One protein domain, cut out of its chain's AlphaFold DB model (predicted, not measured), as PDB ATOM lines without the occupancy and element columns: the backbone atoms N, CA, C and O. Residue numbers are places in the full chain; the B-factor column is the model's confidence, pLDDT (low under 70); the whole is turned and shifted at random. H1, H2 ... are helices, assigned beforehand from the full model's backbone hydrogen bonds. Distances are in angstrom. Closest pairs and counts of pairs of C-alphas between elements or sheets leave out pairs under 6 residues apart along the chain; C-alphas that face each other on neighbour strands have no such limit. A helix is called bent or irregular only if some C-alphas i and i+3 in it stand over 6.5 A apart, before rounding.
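Overview. This is residues 22 to 154 of the 701 residues of an uncharacterized protein of Lithobates catesbeianus (UniProt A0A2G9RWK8). Two long helices, H6 and H7, run nearly antiparallel with a gap between them, and H8 bridges the pair on one side. On the other side H5 packs on H7, with the short H1 and H2 on H5, while H3 and H4 sit in the loops. Residues 135 to 141 stick out as a free loop. The 133 printed residues hold eight named helices in the order H1 to H8 and no named strand, an all helix class. The whole is compact, with a radius of gyration of the C-alphas of 14.3 A and spans of 42 by 32 by 27 A.

Arrangement. H1, residues 30 to 33, only just touches the hub H5, residues 84 to 92, with 3 pairs of C-alphas within 8 A; the closest are Glu 30 and Leu 89, 7.1 A apart. H2, residues 48 to 52, touches H5, the closest C-alphas being Ala 52 and Phe 90 at 4.2 A. H3, residues 56 to 60, and H4, residues 73 to 76, touch no helix. H5 touches H7, residues 115 to 131, at a steep tilt of 47 degrees, the same way, closest at the C-alphas of Ser 88 and Gly 124, 4.4 A. H6, residues 96 to 112, is close to H7 but not clearly touching, at a shallow tilt of 22 degrees, opposite ways; their closest C-alphas, Phe 110 and Arg 118, are 7.3 A apart. H8, residues 145 to 153, touches H6 at residues 103 to 110 alone, closest at the C-alphas of Gly 104 and Ser 146, 5.3 A. H8 touches H7 at residues 118 to 122 alone, closest at the C-alphas of Lys 119 and Gln 153, 5.8 A. Every O i to N i+4 pair is within hydrogen-bond range in H2, H3 and H5, against 11 of 13 in H6, 11 of 13 in H7 and 0 of 5 in H8, where 4 of 6 O i to N i+3 pairs are; H1 and H4 are too short for such a pair.

Along the chain. H1 begins at C-alpha 30, (-36.376, -0.791, 25.180). H5 is 12.4 A long, H6 25.0 A, H7 25.2 A and H8 15.1 A. H6 and H8 are irregular, with 7.7 A between C-alphas 108 and 111 and between 146 and 149. H8 ends at C-alpha 153, (-17.435, -15.665, 16.064).

Size, cuts and confidence. The C-alphas of Asn 44 and Gly 138 are the two farthest apart, 43.6 A. The printed part has no cut. The links H1 to H2, H3 to H4 and H7 to H8 are long. Mean pLDDT of the printed part is 76.9; residue 25 and residues 39 to 47, 65 to 81 and 134 to 141 are under 70.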
ATOM      1  N   THR A  22     -27.201 -13.077  24.600       75.38
ATOM      2  CA  THR A  22     -26.919 -14.279  23.803       75.38
ATOM      3  C   THR A  22     -28.150 -15.162  23.552       75.38
ATOM      4  O   THR A  22     -28.197 -15.854  22.534       75.38
ATOM      5  N   CYS A  23     -29.142 -15.151  24.450       83.62
ATOM      6  CA  CYS A  23     -30.374 -15.918  24.291       83.62
ATOM      7  C   CYS A  23     -31.622 -15.135  24.716       83.62
ATOM      8  O   CYS A  23     -32.096 -15.290  25.847       83.62
ATOM      9  N   PRO A  24     -32.172 -14.290  23.827       78.94
ATOM     10  CA  PRO A  24     -33.370 -13.528  24.141       78.94
ATOM     11  C   PRO A  24     -34.579 -14.466  24.284       78.94
ATOM     12  O   PRO A  24     -34.882 -15.252  23.390       78.94
ATOM     13  N   SER A  25     -35.295 -14.369  25.406       65.56
ATOM     14  CA  SER A  25     -36.556 -15.087  25.657       65.56
ATOM     15  C   SER A  25     -37.790 -14.386  25.062       65.56
ATOM     16  O   SER A  25     -38.905 -14.889  25.178       65.56
ATOM     17  N   GLY A  26     -37.598 -13.222  24.434       70.94
ATOM     18  CA  GLY A  26     -38.629 -12.385  23.824       70.94
ATOM     19  C   GLY A  26     -38.040 -11.093  23.237       70.94
ATOM     20  O   GLY A  26     -36.811 -10.948  23.206       70.94
ATOM     21  N   PRO A  27     -38.887 -10.156  22.770       74.38
ATOM     22  CA  PRO A  27     -38.449  -8.842  22.304       74.38
ATOM     23  C   PRO A  27     -37.643  -8.106  23.380       74.38
ATOM     24  O   PRO A  27     -37.920  -8.232  24.575       74.38
ATOM     25  N   LEU A  28     -36.648  -7.322  22.962       81.12
ATOM     26  CA  LEU A  28     -35.837  -6.530  23.887       81.12
ATOM     27  C   LEU A  28     -36.692  -5.432  24.536       81.12
ATOM     28  O   LEU A  28     -37.435  -4.729  23.855       81.12
ATOM     29  N   ASN A  29     -36.578  -5.270  25.857       83.12
ATOM     30  CA  ASN A  29     -37.307  -4.233  26.583       83.12
ATOM     31  C   ASN A  29     -36.566  -2.894  26.469       83.12
ATOM     32  O   ASN A  29     -35.684  -2.585  27.273       83.12
ATOM     33  N   GLU A  30     -36.940  -2.113  25.456       83.88
ATOM     34  CA  GLU A  30     -36.376  -0.791  25.180       83.88
ATOM     35  C   GLU A  30     -36.424   0.133  26.401       83.88
ATOM     36  O   GLU A  30     -35.426   0.775  26.711       83.88
ATOM     37  N   THR A  31     -37.543   0.168  27.133       82.88
ATOM     38  CA  THR A  31     -37.703   1.044  28.302       82.88
ATOM     39  C   THR A  31     -36.656   0.745  29.369       82.88
ATOM     40  O   THR A  31     -36.114   1.674  29.955       82.88
ATOM     41  N   VAL A  32     -36.333  -0.534  29.584       82.44
ATOM     42  CA  VAL A  32     -35.307  -0.953  30.549       82.44
ATOM     43  C   VAL A  32     -33.902  -0.630  30.034       82.44
ATOM     44  O   VAL A  32     -33.107  -0.046  30.770       82.44
ATOM     45  N   ILE A  33     -33.607  -0.953  28.771       83.38
ATOM     46  CA  ILE A  33     -32.284  -0.733  28.159       83.38
ATOM     47  C   ILE A  33     -31.954   0.769  28.069       83.38
ATOM     48  O   ILE A  33     -30.809   1.163  28.271       83.38
ATOM     49  N   CYS A  34     -32.954   1.618  27.828       85.06
ATOM     50  CA  CYS A  34     -32.786   3.049  27.575       85.06
ATOM     51  C   CYS A  34     -33.061   3.957  28.784       85.06
ATOM     52  O   CYS A  34     -33.055   5.176  28.629       85.06
ATOM     53  N   THR A  35     -33.257   3.397  29.986       80.94
ATOM     54  CA  THR A  35     -33.699   4.122  31.200       80.94
ATOM     55  C   THR A  35     -32.884   5.394  31.515       80.94
ATOM     56  O   THR A  35     -33.437   6.345  32.057       80.94
ATOM     57  N   ASN A  36     -31.592   5.440  31.154       77.12
ATOM     58  CA  ASN A  36     -30.676   6.557  31.449       77.12
ATOM     59  C   ASN A  36     -29.996   7.163  30.203       77.12
ATOM     60  O   ASN A  36     -28.942   7.790  30.327       77.12
ATOM     61  N   ILE A  37     -30.542   6.959  29.001       78.56
ATOM     62  CA  ILE A  37     -29.924   7.415  27.746       78.56
ATOM     63  C   ILE A  37     -30.863   8.392  27.040       78.56
ATOM     64  O   ILE A  37     -31.989   8.042  26.699       78.56
ATOM     65  N   THR A  38     -30.393   9.614  26.780       70.00
ATOM     66  CA  THR A  38     -31.114  10.564  25.926       70.00
ATOM     67  C   THR A  38     -30.928  10.156  24.464       70.00
ATOM     68  O   THR A  38     -29.804  10.082  23.970       70.00
ATOM     69  N   GLY A  39     -32.023   9.864  23.756       63.53
ATOM     70  CA  GLY A  39     -32.026   9.472  22.336       63.53
ATOM     71  C   GLY A  39     -31.701  10.608  21.353       63.53
ATOM     72  O   GLY A  39     -32.114  10.545  20.198       63.53
ATOM     73  N   ASP A  40     -31.006  11.654  21.806       69.50
ATOM     74  CA  ASP A  40     -30.612  12.801  20.990       69.50
ATOM     75  C   ASP A  40     -29.314  12.472  20.243       69.50
ATOM     76  O   ASP A  40     -28.230  12.428  20.830       69.50
ATOM     77  N   ILE A  41     -29.421  12.225  18.936       68.25
ATOM     78  CA  ILE A  41     -28.280  11.880  18.082       68.25
ATOM     79  C   ILE A  41     -27.430  13.139  17.831       68.25
ATOM     80  O   ILE A  41     -27.804  14.007  17.041       68.25
ATOM     81  N   SER A  42     -26.265  13.235  18.480       60.34
ATOM     82  CA  SER A  42     -25.236  14.237  18.168       60.34
ATOM     83  C   SER A  42     -24.278  13.700  17.103       60.34
ATOM     84  O   SER A  42     -23.698  12.632  17.260       60.34
ATOM     85  N   VAL A  43     -24.067  14.457  16.023       53.88
ATOM     86  CA  VAL A  43     -23.281  14.035  14.843       53.88
ATOM     87  C   VAL A  43     -21.775  13.868  15.143       53.88
ATOM     88  O   VAL A  43     -21.054  13.277  14.345       53.88
ATOM     89  N   ASN A  44     -21.287  14.329  16.305       53.25
ATOM     90  CA  ASN A  44     -19.848  14.470  16.582       53.25
ATOM     91  C   ASN A  44     -19.285  13.599  17.722       53.25
ATOM     92  O   ASN A  44     -18.096  13.714  18.011       53.25
ATOM     93  N   ASN A  45     -20.078  12.742  18.373       55.66
ATOM     94  CA  ASN A  45     -19.571  11.824  19.399       55.66
ATOM     95  C   ASN A  45     -20.232  10.454  19.220       55.66
ATOM     96  O   ASN A  45     -21.456  10.384  19.127       55.66
ATOM     97  N   CYS A  46     -19.449   9.381  19.112       59.78
ATOM     98  CA  CYS A  46     -20.030   8.059  18.924       59.78
ATOM     99  C   CYS A  46     -20.835   7.635  20.161       59.78
ATOM    100  O   CYS A  46     -20.348   7.702  21.286       59.78
ATOM    101  N   SER A  47     -22.060   7.158  19.950       68.56
ATOM    102  CA  SER A  47     -22.892   6.600  21.013       68.56
ATOM    103  C   SER A  47     -23.867   5.558  20.445       68.56
ATOM    104  O   SER A  47     -25.042   5.825  20.179       68.56
ATOM    105  N   PHE A  48     -23.395   4.316  20.275       73.75
ATOM    106  CA  PHE A  48     -24.254   3.170  19.914       73.75
ATOM    107  C   PHE A  48     -25.524   3.099  20.779       73.75
ATOM    108  O   PHE A  48     -26.598   2.748  20.295       73.75
ATOM    109  N   GLN A  49     -25.406   3.505  22.042       78.44
ATOM    110  CA  GLN A  49     -26.482   3.643  23.011       78.44
ATOM    111  C   GLN A  49     -27.546   4.670  22.584       78.44
ATOM    112  O   GLN A  49     -28.734   4.369  22.657       78.44
ATOM    113  N   GLN A  50     -27.158   5.861  22.107       79.38
ATOM    114  CA  GLN A  50     -28.123   6.897  21.700       79.38
ATOM    115  C   GLN A  50     -28.836   6.502  20.408       79.38
ATOM    116  O   GLN A  50     -30.054   6.653  20.323       79.38
ATOM    117  N   TYR A  51     -28.117   5.918  19.442       78.44
ATOM    118  CA  TYR A  51     -28.734   5.354  18.235       78.44
ATOM    119  C   TYR A  51     -29.729   4.237  18.576       78.44
ATOM    120  O   TYR A  51     -30.849   4.231  18.067       78.44
ATOM    121  N   ALA A  52     -29.369   3.322  19.479       82.19
ATOM    122  CA  ALA A  52     -30.266   2.261  19.935       82.19
ATOM    123  C   ALA A  52     -31.517   2.804  20.649       82.19
ATOM    124  O   ALA A  52     -32.611   2.269  20.461       82.19
ATOM    125  N   CYS A  53     -31.375   3.886  21.419       86.38
ATOM    126  CA  CYS A  53     -32.439   4.511  22.214       86.38
ATOM    127  C   CYS A  53     -33.171   5.666  21.509       86.38
ATOM    128  O   CYS A  53     -33.971   6.366  22.126       86.38
ATOM    129  N   SER A  54     -32.924   5.864  20.213       83.62
ATOM    130  CA  SER A  54     -33.616   6.864  19.397       83.62
ATOM    131  C   SER A  54     -35.042   6.429  19.035       83.62
ATOM    132  O   SER A  54     -35.347   5.234  18.935       83.62
ATOM    133  N   ASN A  55     -35.910   7.414  18.780       79.75
ATOM    134  CA  ASN A  55     -37.283   7.191  18.319       79.75
ATOM    135  C   ASN A  55     -37.296   6.531  16.923       79.75
ATOM    136  O   ASN A  55     -36.470   6.847  16.064       79.75
ATOM    137  N   SER A  56     -38.258   5.641  16.670       74.25
ATOM    138  CA  SER A  56     -38.425   4.930  15.397       74.25
ATOM    139  C   SER A  56     -38.578   5.866  14.191       74.25
ATOM    140  O   SER A  56     -38.095   5.539  13.108       74.25
ATOM    141  N   SER A  57     -39.162   7.056  14.367       75.44
ATOM    142  CA  SER A  57     -39.257   8.077  13.311       75.44
ATOM    143  C   SER A  57     -37.894   8.644  12.890       75.44
ATOM    144  O   SER A  57     -37.674   8.902  11.708       75.44
ATOM    145  N   VAL A  58     -36.956   8.780  13.833       75.38
ATOM    146  CA  VAL A  58     -35.580   9.238  13.578       75.38
ATOM    147  C   VAL A  58     -34.793   8.157  12.838       75.38
ATOM    148  O   VAL A  58     -34.099   8.442  11.866       75.38
ATOM    149  N   LEU A  59     -34.962   6.896  13.240       74.00
ATOM    150  CA  LEU A  59     -34.319   5.747  12.598       74.00
ATOM    151  C   LEU A  59     -34.847   5.495  11.174       74.00
ATOM    152  O   LEU A  59     -34.084   5.134  10.273       74.00
ATOM    153  N   ALA A  60     -36.137   5.743  10.936       71.94
ATOM    154  CA  ALA A  60     -36.737   5.661   9.606       71.94
ATOM    155  C   ALA A  60     -36.147   6.699   8.631       71.94
ATOM    156  O   ALA A  60     -35.988   6.389   7.449       71.94
ATOM    157  N   ALA A  61     -35.759   7.880   9.126       75.00
ATOM    158  CA  ALA A  61     -35.164   8.960   8.336       75.00
ATOM    159  C   ALA A  61     -33.659   8.777   8.033       75.00
ATOM    160  O   ALA A  61     -33.106   9.537   7.237       75.00
ATOM    161  N   LEU A  62     -32.987   7.788   8.637       74.00
ATOM    162  CA  LEU A  62     -31.578   7.496   8.349       74.00
ATOM    163  C   LEU A  62     -31.389   6.951   6.918       74.00
ATOM    164  O   LEU A  62     -32.241   6.178   6.458       74.00
ATOM    165  N   PRO A  63     -30.260   7.281   6.246       74.00
ATOM    166  CA  PRO A  63     -29.893   6.696   4.956       74.00
ATOM    167  C   PRO A  63     -29.837   5.168   5.021       74.00
ATOM    168  O   PRO A  63     -29.472   4.607   6.052       74.00
ATOM    169  N   ASP A  64     -30.106   4.498   3.901       70.81
ATOM    170  CA  ASP A  64     -30.134   3.029   3.844       70.81
ATOM    171  C   ASP A  64     -28.807   2.371   4.274       70.81
ATOM    172  O   ASP A  64     -28.812   1.305   4.886       70.81
ATOM    173  N   ASN A  65     -27.658   3.016   4.025       67.62
ATOM    174  CA  ASN A  65     -26.357   2.579   4.546       67.62
ATOM    175  C   ASN A  65     -26.057   3.226   5.906       67.62
ATOM    176  O   ASN A  65     -25.204   4.109   6.022       67.62
ATOM    177  N   ILE A  66     -26.749   2.765   6.946       67.12
ATOM    178  CA  ILE A  66     -26.669   3.349   8.293       67.12
ATOM    179  C   ILE A  66     -25.250   3.248   8.896       67.12
ATOM    180  O   ILE A  66     -24.844   4.087   9.699       67.12
ATOM    181  N   LEU A  67     -24.445   2.275   8.453       63.59
ATOM    182  CA  LEU A  67     -23.067   2.077   8.922       63.59
ATOM    183  C   LEU A  67     -22.103   3.190   8.507       63.59
ATOM    184  O   LEU A  67     -21.093   3.373   9.178       63.59
ATOM    185  N   ALA A  68     -22.417   3.963   7.463       60.81
ATOM    186  CA  ALA A  68     -21.623   5.135   7.089       60.81
ATOM    187  C   ALA A  68     -21.616   6.213   8.191       60.81
ATOM    188  O   ALA A  68     -20.643   6.945   8.325       60.81
ATOM    189  N   ASN A  69     -22.666   6.268   9.019       59.94
ATOM    190  CA  ASN A  69     -22.762   7.190  10.157       59.94
ATOM    191  C   ASN A  69     -22.204   6.595  11.459       59.94
ATOM    192  O   ASN A  69     -21.960   7.323  12.415       59.94
ATOM    193  N   LEU A  70     -21.992   5.276  11.494       63.62
ATOM    194  CA  LEU A  70     -21.390   4.554  12.616       63.62
ATOM    195  C   LEU A  70     -19.894   4.288  12.379       63.62
ATOM    196  O   LEU A  70     -19.247   3.669  13.217       63.62
ATOM    197  N   SER A  71     -19.314   4.750  11.266       63.06
ATOM    198  CA  SER A  71     -17.925   4.437  10.925       63.06
ATOM    199  C   SER A  71     -16.886   5.066  11.832       63.06
ATOM    200  O   SER A  71     -15.835   4.482  12.077       63.06
ATOM    201  N   THR A  72     -17.212   6.228  12.387       60.91
ATOM    202  CA  THR A  72     -16.417   6.919  13.407       60.91
ATOM    203  C   THR A  72     -16.456   6.215  14.766       60.91
ATOM    204  O   THR A  72     -15.558   6.420  15.581       60.91
ATOM    205  N   CYS A  73     -17.458   5.359  15.007       62.91
ATOM    206  CA  CYS A  73     -17.620   4.625  16.261       62.91
ATOM    207  C   CYS A  73     -16.613   3.498  16.436       62.91
ATOM    208  O   CYS A  73     -16.049   3.319  17.510       62.91
ATOM    209  N   TYR A  74     -16.362   2.734  15.374       65.00
ATOM    210  CA  TYR A  74     -15.447   1.600  15.463       65.00
ATOM    211  C   TYR A  74     -13.971   1.955  15.271       65.00
ATOM    212  O   TYR A  74     -13.108   1.091  15.435       65.00
ATOM    213  N   THR A  75     -13.661   3.219  14.976       60.00
ATOM    214  CA  THR A  75     -12.283   3.717  14.863       60.00
ATOM    215  C   THR A  75     -11.760   4.389  16.134       60.00
ATOM    216  O   THR A  75     -10.545   4.408  16.315       60.00
ATOM    217  N   ASN A  76     -12.633   4.921  17.006       55.66
ATOM    218  CA  ASN A  76     -12.232   5.806  18.114       55.66
ATOM    219  C   ASN A  76     -12.527   5.279  19.536       55.66
ATOM    220  O   ASN A  76     -11.873   5.743  20.467       55.66
ATOM    221  N   ASP A  77     -13.440   4.317  19.723       57.72
ATOM    222  CA  ASP A  77     -13.837   3.848  21.063       57.72
ATOM    223  C   ASP A  77     -13.150   2.545  21.508       57.72
ATOM    224  O   ASP A  77     -12.894   1.628  20.718       57.72
ATOM    225  N   THR A  78     -12.906   2.424  22.819       64.12
ATOM    226  CA  THR A  78     -12.489   1.167  23.449       64.12
ATOM    227  C   THR A  78     -13.689   0.221  23.572       64.12
ATOM    228  O   THR A  78     -14.629   0.454  24.334       64.12
ATOM    229  N   ILE A  79     -13.632  -0.894  22.833       68.31
ATOM    230  CA  ILE A  79     -14.668  -1.948  22.757       68.31
ATOM    231  C   ILE A  79     -15.135  -2.436  24.141       68.31
ATOM    232  O   ILE A  79     -16.282  -2.841  24.295       68.31
ATOM    233  N   GLU A  80     -14.264  -2.386  25.153       64.12
ATOM    234  CA  GLU A  80     -14.523  -2.865  26.521       64.12
ATOM    235  C   GLU A  80     -15.676  -2.143  27.234       64.12
ATOM    236  O   GLU A  80     -16.239  -2.683  28.182       64.12
ATOM    237  N   SER A  81     -16.047  -0.944  26.774       66.88
ATOM    238  CA  SER A  81     -17.128  -0.139  27.360       66.88
ATOM    239  C   SER A  81     -18.499  -0.340  26.698       66.88
ATOM    240  O   SER A  81     -19.495   0.211  27.173       66.88
ATOM    241  N   LEU A  82     -18.576  -1.115  25.610       76.19
ATOM    242  CA  LEU A  82     -19.792  -1.268  24.812       76.19
ATOM    243  C   LEU A  82     -20.513  -2.586  25.111       76.19
ATOM    244  O   LEU A  82     -19.938  -3.669  25.004       76.19
ATOM    245  N   ASP A  83     -21.814  -2.494  25.396       81.38
ATOM    246  CA  ASP A  83     -22.690  -3.657  25.549       81.38
ATOM    247  C   ASP A  83     -23.372  -4.006  24.202       81.38
ATOM    248  O   ASP A  83     -24.075  -3.161  23.631       81.38
ATOM    249  N   PRO A  84     -23.203  -5.234  23.666       84.44
ATOM    250  CA  PRO A  84     -23.862  -5.678  22.434       84.44
ATOM    251  C   PRO A  84     -25.398  -5.607  22.461       84.44
ATOM    252  O   PRO A  84     -26.031  -5.635  21.397       84.44
ATOM    253  N   VAL A  85     -26.024  -5.498  23.639       83.00
ATOM    254  CA  VAL A  85     -27.481  -5.334  23.774       83.00
ATOM    255  C   VAL A  85     -27.990  -4.077  23.059       83.00
ATOM    256  O   VAL A  85     -29.075  -4.106  22.480       83.00
ATOM    257  N   TYR A  86     -27.196  -3.000  23.009       83.06
ATOM    258  CA  TYR A  86     -27.570  -1.771  22.303       83.06
ATOM    259  C   TYR A  86     -27.574  -1.970  20.788       83.06
ATOM    260  O   TYR A  86     -28.517  -1.556  20.118       83.06
ATOM    261  N   LEU A  87     -26.579  -2.676  20.242       82.94
ATOM    262  CA  LEU A  87     -26.582  -3.049  18.826       82.94
ATOM    263  C   LEU A  87     -27.773  -3.964  18.506       82.94
ATOM    264  O   LEU A  87     -28.438  -3.780  17.490       82.94
ATOM    265  N   SER A  88     -28.079  -4.898  19.407       83.81
ATOM    266  CA  SER A  88     -29.241  -5.777  19.272       83.81
ATOM    267  C   SER A  88     -30.548  -4.979  19.233       83.81
ATOM    268  O   SER A  88     -31.382  -5.225  18.365       83.81
ATOM    269  N   LEU A  89     -30.725  -4.008  20.135       84.38
ATOM    270  CA  LEU A  89     -31.902  -3.138  20.178       84.38
ATOM    271  C   LEU A  89     -32.000  -2.266  18.924       84.38
ATOM    272  O   LEU A  89     -33.067  -2.179  18.322       84.38
ATOM    273  N   PHE A  90     -30.887  -1.673  18.496       83.75
ATOM    274  CA  PHE A  90     -30.824  -0.880  17.274       83.75
ATOM    275  C   PHE A  90     -31.269  -1.690  16.047       83.75
ATOM    276  O   PHE A  90     -32.162  -1.258  15.320       83.75
ATOM    277  N   LEU A  91     -30.713  -2.891  15.854       83.38
ATOM    278  CA  LEU A  91     -31.077  -3.758  14.732       83.38
ATOM    279  C   LEU A  91     -32.547  -4.208  14.793       83.38
ATOM    280  O   LEU A  91     -33.179  -4.300  13.746       83.38
ATOM    281  N   SER A  92     -33.118  -4.412  15.989       82.81
ATOM    282  CA  SER A  92     -34.537  -4.800  16.148       82.81
ATOM    283  C   SER A  92     -35.535  -3.760  15.630       82.81
ATOM    284  O   SER A  92     -36.687  -4.090  15.356       82.81
ATOM    285  N   LYS A  93     -35.102  -2.500  15.508       82.50
ATOM    286  CA  LYS A  93     -35.927  -1.373  15.058       82.50
ATOM    287  C   LYS A  93     -35.831  -1.120  13.551       82.50
ATOM    288  O   LYS A  93     -36.530  -0.243  13.045       82.50
ATOM    289  N   LEU A  94     -34.953  -1.830  12.841       82.38
ATOM    290  CA  LEU A  94     -34.784  -1.680  11.398       82.38
ATOM    291  C   LEU A  94     -35.801  -2.535  10.640       82.38
ATOM    292  O   LEU A  94     -36.113  -3.657  11.034       82.38
ATOM    293  N   ASP A  95     -36.281  -2.032   9.502       82.06
ATOM    294  CA  ASP A  95     -37.016  -2.867   8.555       82.06
ATOM    295  C   ASP A  95     -36.088  -3.904   7.883       82.06
ATOM    296  O   ASP A  95     -34.855  -3.834   7.947       82.06
ATOM    297  N   MET A  96     -36.690  -4.895   7.221       79.19
ATOM    298  CA  MET A  96     -35.960  -6.005   6.599       79.19
ATOM    299  C   MET A  96     -34.999  -5.542   5.490       79.19
ATOM    300  O   MET A  96     -33.923  -6.121   5.332       79.19
ATOM    301  N   ASN A  97     -35.347  -4.492   4.737       82.31
ATOM    302  CA  ASN A  97     -34.506  -3.977   3.659       82.31
ATOM    303  C   ASN A  97     -33.257  -3.288   4.228       82.31
ATOM    304  O   ASN A  97     -32.134  -3.642   3.857       82.31
ATOM    305  N   LYS A  98     -33.433  -2.387   5.202       82.81
ATOM    306  CA  LYS A  98     -32.324  -1.717   5.900       82.81
ATOM    307  C   LYS A  98     -31.439  -2.708   6.654       82.81
ATOM    308  O   LYS A  98     -30.215  -2.560   6.649       82.81
ATOM    309  N   THR A  99     -32.022  -3.756   7.237       81.56
ATOM    310  CA  THR A  99     -31.268  -4.838   7.893       81.56
ATOM    311  C   THR A  99     -30.377  -5.583   6.899       81.56
ATOM    312  O   THR A  99     -29.182  -5.755   7.146       81.56
ATOM    313  N   ASN A 100     -30.912  -5.955   5.731       81.62
ATOM    314  CA  ASN A 100     -30.143  -6.649   4.695       81.62
ATOM    315  C   ASN A 100     -29.001  -5.789   4.131       81.62
ATOM    316  O   ASN A 100     -27.883  -6.288   3.972       81.62
ATOM    317  N   ILE A 101     -29.253  -4.500   3.878       83.56
ATOM    318  CA  ILE A 101     -28.226  -3.545   3.421       83.56
ATOM    319  C   ILE A 101     -27.136  -3.380   4.488       83.56
ATOM    320  O   ILE A 101     -25.943  -3.429   4.172       83.56
ATOM    321  N   THR A 102     -27.532  -3.270   5.759       84.75
ATOM    322  CA  THR A 102     -26.610  -3.190   6.901       84.75
ATOM    323  C   THR A 102     -25.723  -4.431   6.975       84.75
ATOM    324  O   THR A 102     -24.499  -4.306   7.023       84.75
ATOM    325  N   PHE A 103     -26.290  -5.637   6.898       86.69
ATOM    326  CA  PHE A 103     -25.498  -6.872   6.880       86.69
ATOM    327  C   PHE A 103     -24.562  -6.951   5.667       86.69
ATOM    328  O   PHE A 103     -23.412  -7.365   5.811       86.69
ATOM    329  N   GLY A 104     -25.008  -6.513   4.485       85.69
ATOM    330  CA  GLY A 104     -24.168  -6.438   3.285       85.69
ATOM    331  C   GLY A 104     -22.955  -5.510   3.443       85.69
ATOM    332  O   GLY A 104     -21.854  -5.852   3.012       85.69
ATOM    333  N   SER A 105     -23.131  -4.369   4.111       85.50
ATOM    334  CA  SER A 105     -22.059  -3.403   4.390       85.50
ATOM    335  C   SER A 105     -21.123  -3.866   5.524       85.50
ATOM    336  O   SER A 105     -19.906  -3.711   5.412       85.50
ATOM    337  N   LEU A 106     -21.628  -4.548   6.562       86.44
ATOM    338  CA  LEU A 106     -20.769  -5.218   7.556       86.44
ATOM    339  C   LEU A 106     -19.896  -6.302   6.920       86.44
ATOM    340  O   LEU A 106     -18.725  -6.443   7.272       86.44
ATOM    341  N   ASN A 107     -20.457  -7.058   5.977       87.25
ATOM    342  CA  ASN A 107     -19.737  -8.090   5.243       87.25
ATOM    343  C   ASN A 107     -18.558  -7.514   4.449       87.25
ATOM    344  O   ASN A 107     -17.435  -8.006   4.567       87.25
ATOM    345  N   SER A 108     -18.793  -6.450   3.670       86.38
ATOM    346  CA  SER A 108     -17.747  -5.828   2.845       86.38
ATOM    347  C   SER A 108     -16.609  -5.242   3.686       86.38
ATOM    348  O   SER A 108     -15.464  -5.219   3.238       86.38
ATOM    349  N   GLN A 109     -16.905  -4.836   4.923       85.44
ATOM    350  CA  GLN A 109     -15.937  -4.275   5.865       85.44
ATOM    351  C   GLN A 109     -15.339  -5.305   6.836       85.44
ATOM    352  O   GLN A 109     -14.454  -4.950   7.616       85.44
ATOM    353  N   PHE A 110     -15.751  -6.578   6.790       86.88
ATOM    354  CA  PHE A 110     -15.370  -7.595   7.781       86.88
ATOM    355  C   PHE A 110     -13.857  -7.687   8.039       86.88
ATOM    356  O   PHE A 110     -13.406  -7.785   9.185       86.88
ATOM    357  N   SER A 111     -13.063  -7.639   6.966       86.12
ATOM    358  CA  SER A 111     -11.599  -7.714   7.023       86.12
ATOM    359  C   SER A 111     -10.964  -6.519   7.737       86.12
ATOM    360  O   SER A 111      -9.915  -6.688   8.355       86.12
ATOM    361  N   SER A 112     -11.608  -5.350   7.703       85.19
ATOM    362  CA  SER A 112     -11.127  -4.116   8.337       85.19
ATOM    363  C   SER A 112     -11.373  -4.074   9.850       85.19
ATOM    364  O   SER A 112     -10.639  -3.405  10.574       85.19
ATOM    365  N   PHE A 113     -12.357  -4.828  10.354       85.38
ATOM    366  CA  PHE A 113     -12.655  -4.865  11.785       85.38
ATOM    367  C   PHE A 113     -11.576  -5.610  12.574       85.38
ATOM    368  O   PHE A 113     -11.122  -6.687  12.174       85.38
ATOM    369  N   SER A 114     -11.231  -5.077  13.751       86.00
ATOM    370  CA  SER A 114     -10.408  -5.788  14.732       86.00
ATOM    371  C   SER A 114     -11.140  -7.038  15.256       86.00
ATOM    372  O   SER A 114     -12.373  -7.105  15.194       86.00
ATOM    373  N   PRO A 115     -10.431  -8.038  15.816       85.56
ATOM    374  CA  PRO A 115     -11.073  -9.219  16.395       85.56
ATOM    375  C   PRO A 115     -12.147  -8.884  17.442       85.56
ATOM    376  O   PRO A 115     -13.208  -9.507  17.452       85.56
ATOM    377  N   GLY A 116     -11.907  -7.867  18.276       85.50
ATOM    378  CA  GLY A 116     -12.877  -7.412  19.271       85.50
ATOM    379  C   GLY A 116     -14.138  -6.816  18.636       85.50
ATOM    380  O   GLY A 116     -15.240  -7.159  19.054       85.50
ATOM    381  N   TRP A 117     -13.998  -6.013  17.573       85.25
ATOM    382  CA  TRP A 117     -15.144  -5.464  16.839       85.25
ATOM    383  C   TRP A 117     -15.956  -6.546  16.135       85.25
ATOM    384  O   TRP A 117     -17.183  -6.522  16.193       85.25
ATOM    385  N   ARG A 118     -15.298  -7.544  15.532       88.19
ATOM    386  CA  ARG A 118     -15.995  -8.691  14.923       88.19
ATOM    387  C   ARG A 118     -16.855  -9.427  15.950       88.19
ATOM    388  O   ARG A 118     -18.004  -9.745  15.654       88.19
ATOM    389  N   LYS A 119     -16.315  -9.656  17.153       87.38
ATOM    390  CA  LYS A 119     -17.034 -10.290  18.265       87.38
ATOM    391  C   LYS A 119     -18.197  -9.429  18.765       87.38
ATOM    392  O   LYS A 119     -19.297  -9.944  18.922       87.38
ATOM    393  N   PHE A 120     -17.971  -8.133  18.985       86.19
ATOM    394  CA  PHE A 120     -19.011  -7.191  19.418       86.19
ATOM    395  C   PHE A 120     -20.185  -7.150  18.430       86.19
ATOM    396  O   PHE A 120     -21.335  -7.336  18.826       86.19
ATOM    397  N   LEU A 121     -19.884  -6.981  17.138       87.81
ATOM    398  CA  LEU A 121     -20.882  -6.944  16.071       87.81
ATOM    399  C   LEU A 121     -21.678  -8.249  16.011       87.81
ATOM    400  O   LEU A 121     -22.905  -8.220  15.994       87.81
ATOM    401  N   TRP A 122     -20.996  -9.398  16.044       90.94
ATOM    402  CA  TRP A 122     -21.665 -10.697  16.034       90.94
ATOM    403  C   TRP A 122     -22.570 -10.905  17.253       90.94
ATOM    404  O   TRP A 122     -23.705 -11.346  17.097       90.94
ATOM    405  N   ASN A 123     -22.119 -10.515  18.448       87.75
ATOM    406  CA  ASN A 123     -22.922 -10.593  19.668       87.75
ATOM    407  C   ASN A 123     -24.178  -9.708  19.623       87.75
ATOM    408  O   ASN A 123     -25.145 -10.025  20.308       87.75
ATOM    409  N   GLY A 124     -24.181  -8.625  18.837       86.12
ATOM    410  CA  GLY A 124     -25.373  -7.801  18.616       86.12
ATOM    411  C   GLY A 124     -26.280  -8.290  17.481       86.12
ATOM    412  O   GLY A 124     -27.481  -8.036  17.492       86.12
ATOM    413  N   ILE A 125     -25.727  -9.016  16.505       88.19
ATOM    414  CA  ILE A 125     -26.476  -9.599  15.378       88.19
ATOM    415  C   ILE A 125     -27.156 -10.910  15.782       88.19
ATOM    416  O   ILE A 125     -28.308 -11.146  15.424       88.19
ATOM    417  N   TRP A 126     -26.468 -11.765  16.543       89.50
ATOM    418  CA  TRP A 126     -26.974 -13.070  16.971       89.50
ATOM    419  C   TRP A 126     -28.390 -13.027  17.578       89.50
ATOM    420  O   TRP A 126     -29.235 -13.816  17.154       89.50
ATOM    421  N   PRO A 127     -28.726 -12.094  18.489       86.69
ATOM    422  CA  PRO A 127     -30.040 -12.064  19.130       86.69
ATOM    423  C   PRO A 127     -31.161 -11.750  18.131       86.69
ATOM    424  O   PRO A 127     -32.270 -12.263  18.274       86.69
ATOM    425  N   GLN A 128     -30.858 -10.982  17.076       82.25
ATOM    426  CA  GLN A 128     -31.784 -10.727  15.969       82.25
ATOM    427  C   GLN A 128     -32.054 -11.979  15.142       82.25
ATOM    428  O   GLN A 128     -33.190 -12.229  14.741       82.25
ATOM    429  N   LEU A 129     -31.028 -12.799  14.906       85.81
ATOM    430  CA  LEU A 129     -31.207 -14.084  14.232       85.81
ATOM    431  C   LEU A 129     -32.073 -15.023  15.080       85.81
ATOM    432  O   LEU A 129     -32.950 -15.690  14.536       85.81
ATOM    433  N   ILE A 130     -31.881 -15.041  16.403       86.38
ATOM    434  CA  ILE A 130     -32.689 -15.855  17.325       86.38
ATOM    435  C   ILE A 130     -34.160 -15.420  17.330       86.38
ATOM    436  O   ILE A 130     -35.044 -16.263  17.202       86.38
ATOM    437  N   GLN A 131     -34.450 -14.121  17.420       80.50
ATOM    438  CA  GLN A 131     -35.836 -13.625  17.419       80.50
ATOM    439  C   GLN A 131     -36.587 -13.954  16.118       80.50
ATOM    440  O   GLN A 131     -37.804 -14.138  16.135       80.50
ATOM    441  N   ASN A 132     -35.866 -14.091  15.003       77.06
ATOM    442  CA  ASN A 132     -36.443 -14.395  13.695       77.06
ATOM    443  C   ASN A 132     -36.583 -15.894  13.385       77.06
ATOM    444  O   ASN A 132     -37.105 -16.230  12.323       77.06
ATOM    445  N   LEU A 133     -36.204 -16.796  14.299       78.62
ATOM    446  CA  LEU A 133     -36.318 -18.252  14.108       78.62
ATOM    447  C   LEU A 133     -37.734 -18.709  13.698       78.62
ATOM    448  O   LEU A 133     -37.865 -19.624  12.888       78.62
ATOM    449  N   ASN A 134     -38.781 -18.057  14.222       61.84
ATOM    450  CA  ASN A 134     -40.191 -18.407  13.981       61.84
ATOM    451  C   ASN A 134     -40.816 -17.715  12.754       61.84
ATOM    452  O   ASN A 134     -41.870 -18.143  12.290       61.84
ATOM    453  N   ASN A 135     -40.186 -16.659  12.225       58.84
ATOM    454  CA  ASN A 135     -40.659 -15.938  11.034       58.84
ATOM    455  C   ASN A 135     -40.202 -16.616   9.727       58.84
ATOM    456  O   ASN A 135     -40.662 -16.270   8.639       58.84
ATOM    457  N   SER A 136     -39.321 -17.611   9.837       54.38
ATOM    458  CA  SER A 136     -38.795 -18.423   8.742       54.38
ATOM    459  C   SER A 136     -39.800 -19.502   8.319       54.38
ATOM    460  O   SER A 136     -39.636 -20.686   8.612       54.38
ATOM    461  N   VAL A 137     -40.875 -19.110   7.634       41.84
ATOM    462  CA  VAL A 137     -41.806 -20.063   7.010       41.84
ATOM    463  C   VAL A 137     -41.246 -20.470   5.639       41.84
ATOM    464  O   VAL A 137     -41.430 -19.766   4.651       41.84
ATOM    465  N   GLY A 138     -40.537 -21.602   5.578       49.69
ATOM    466  CA  GLY A 138     -40.006 -22.198   4.339       49.69
ATOM    467  C   GLY A 138     -38.474 -22.330   4.308       49.69
ATOM    468  O   GLY A 138     -37.816 -21.966   5.280       49.69
ATOM    469  N   PRO A 139     -37.877 -22.848   3.212       44.53
ATOM    470  CA  PRO A 139     -36.427 -23.017   3.056       44.53
ATOM    471  C   PRO A 139     -35.733 -21.676   2.747       44.53
ATOM    472  O   PRO A 139     -34.993 -21.545   1.772       44.53
ATOM    473  N   LEU A 140     -36.019 -20.654   3.551       49.25
ATOM    474  CA  LEU A 140     -35.293 -19.392   3.569       49.25
ATOM    475  C   LEU A 140     -34.124 -19.534   4.546       49.25
ATOM    476  O   LEU A 140     -34.290 -20.051   5.645       49.25
ATOM    477  N   GLN A 141     -32.943 -19.098   4.109       67.62
ATOM    478  CA  GLN A 141     -31.687 -19.190   4.847       67.62
ATOM    479  C   GLN A 141     -31.800 -18.407   6.173       67.62
ATOM    480  O   GLN A 141     -31.811 -17.175   6.142       67.62
ATOM    481  N   TRP A 142     -31.902 -19.088   7.325       78.50
ATOM    482  CA  TRP A 142     -32.011 -18.448   8.649       78.50
ATOM    483  C   TRP A 142     -30.828 -17.509   8.921       78.50
ATOM    484  O   TRP A 142     -30.995 -16.446   9.519       78.50
ATOM    485  N   ILE A 143     -29.640 -17.879   8.430       86.06
ATOM    486  CA  ILE A 143     -28.434 -17.047   8.484       86.06
ATOM    487  C   ILE A 143     -28.159 -16.465   7.090       86.06
ATOM    488  O   ILE A 143     -27.651 -17.192   6.233       86.06
ATOM    489  N   PRO A 144     -28.406 -15.164   6.848       84.62
ATOM    490  CA  PRO A 144     -28.106 -14.517   5.573       84.62
ATOM    491  C   PRO A 144     -26.678 -14.780   5.079       84.62
ATOM    492  O   PRO A 144     -25.713 -14.736   5.846       84.62
ATOM    493  N   SER A 145     -26.513 -14.988   3.771       83.62
ATOM    494  CA  SER A 145     -25.201 -15.215   3.145       83.62
ATOM    495  C   SER A 145     -24.211 -14.057   3.344       83.62
ATOM    496  O   SER A 145     -23.000 -14.274   3.353       83.62
ATOM    497  N   SER A 146     -24.701 -12.838   3.576       85.31
ATOM    498  CA  SER A 146     -23.885 -11.675   3.941       85.31
ATOM    499  C   SER A 146     -23.201 -11.820   5.305       85.31
ATOM    500  O   SER A 146     -22.168 -11.206   5.536       85.31
ATOM    501  N   LEU A 147     -23.706 -12.661   6.207       88.50
ATOM    502  CA  LEU A 147     -23.123 -12.845   7.539       88.50
ATOM    503  C   LEU A 147     -22.090 -13.976   7.611       88.50
ATOM    504  O   LEU A 147     -21.510 -14.202   8.672       88.50
ATOM    505  N   GLN A 148     -21.808 -14.660   6.496       87.94
ATOM    506  CA  GLN A 148     -20.892 -15.807   6.462       87.94
ATOM    507  C   GLN A 148     -19.534 -15.548   7.137       87.94
ATOM    508  O   GLN A 148     -19.100 -16.398   7.915       87.94
ATOM    509  N   PRO A 149     -18.843 -14.406   6.930       89.88
ATOM    510  CA  PRO A 149     -17.549 -14.203   7.578       89.88
ATOM    511  C   PRO A 149     -17.626 -14.102   9.102       89.88
ATOM    512  O   PRO A 149     -16.663 -14.457   9.778       89.88
ATOM    513  N   PHE A 150     -18.764 -13.671   9.651       91.69
ATOM    514  CA  PHE A 150     -18.957 -13.541  11.094       91.69
ATOM    515  C   PHE A 150     -19.194 -14.879  11.798       91.69
ATOM    516  O   PHE A 150     -19.036 -14.947  13.011       91.69
ATOM    517  N   LEU A 151     -19.465 -15.966  11.070       92.31
ATOM    518  CA  LEU A 151     -19.674 -17.298  11.653       92.31
ATOM    519  C   LEU A 151     -18.475 -17.817  12.456       92.31
ATOM    520  O   LEU A 151     -18.643 -18.631  13.359       92.31
ATOM    521  N   VAL A 152     -17.267 -17.309  12.191       92.00
ATOM    522  CA  VAL A 152     -16.075 -17.611  13.003       92.00
ATOM    523  C   VAL A 152     -16.173 -17.087  14.444       92.00
ATOM    524  O   VAL A 152     -15.324 -17.422  15.264       92.00
ATOM    525  N   GLN A 153     -17.169 -16.245  14.744       92.19
ATOM    526  CA  GLN A 153     -17.435 -15.665  16.064       92.19
ATOM    527  C   GLN A 153     -18.501 -16.438  16.860       92.19
ATOM    528  O   GLN A 153     -18.818 -16.040  17.980       92.19
ATOM    529  N   VAL A 154     -19.067 -17.522  16.314       93.38
ATOM    530  CA  VAL A 154     -20.038 -18.358  17.040       93.38
ATOM    531  C   VAL A 154     -19.387 -18.976  18.275       93.38
ATOM    532  O   VAL A 154     -18.280 -19.510  18.210       93.38
TER     533      VAL A 154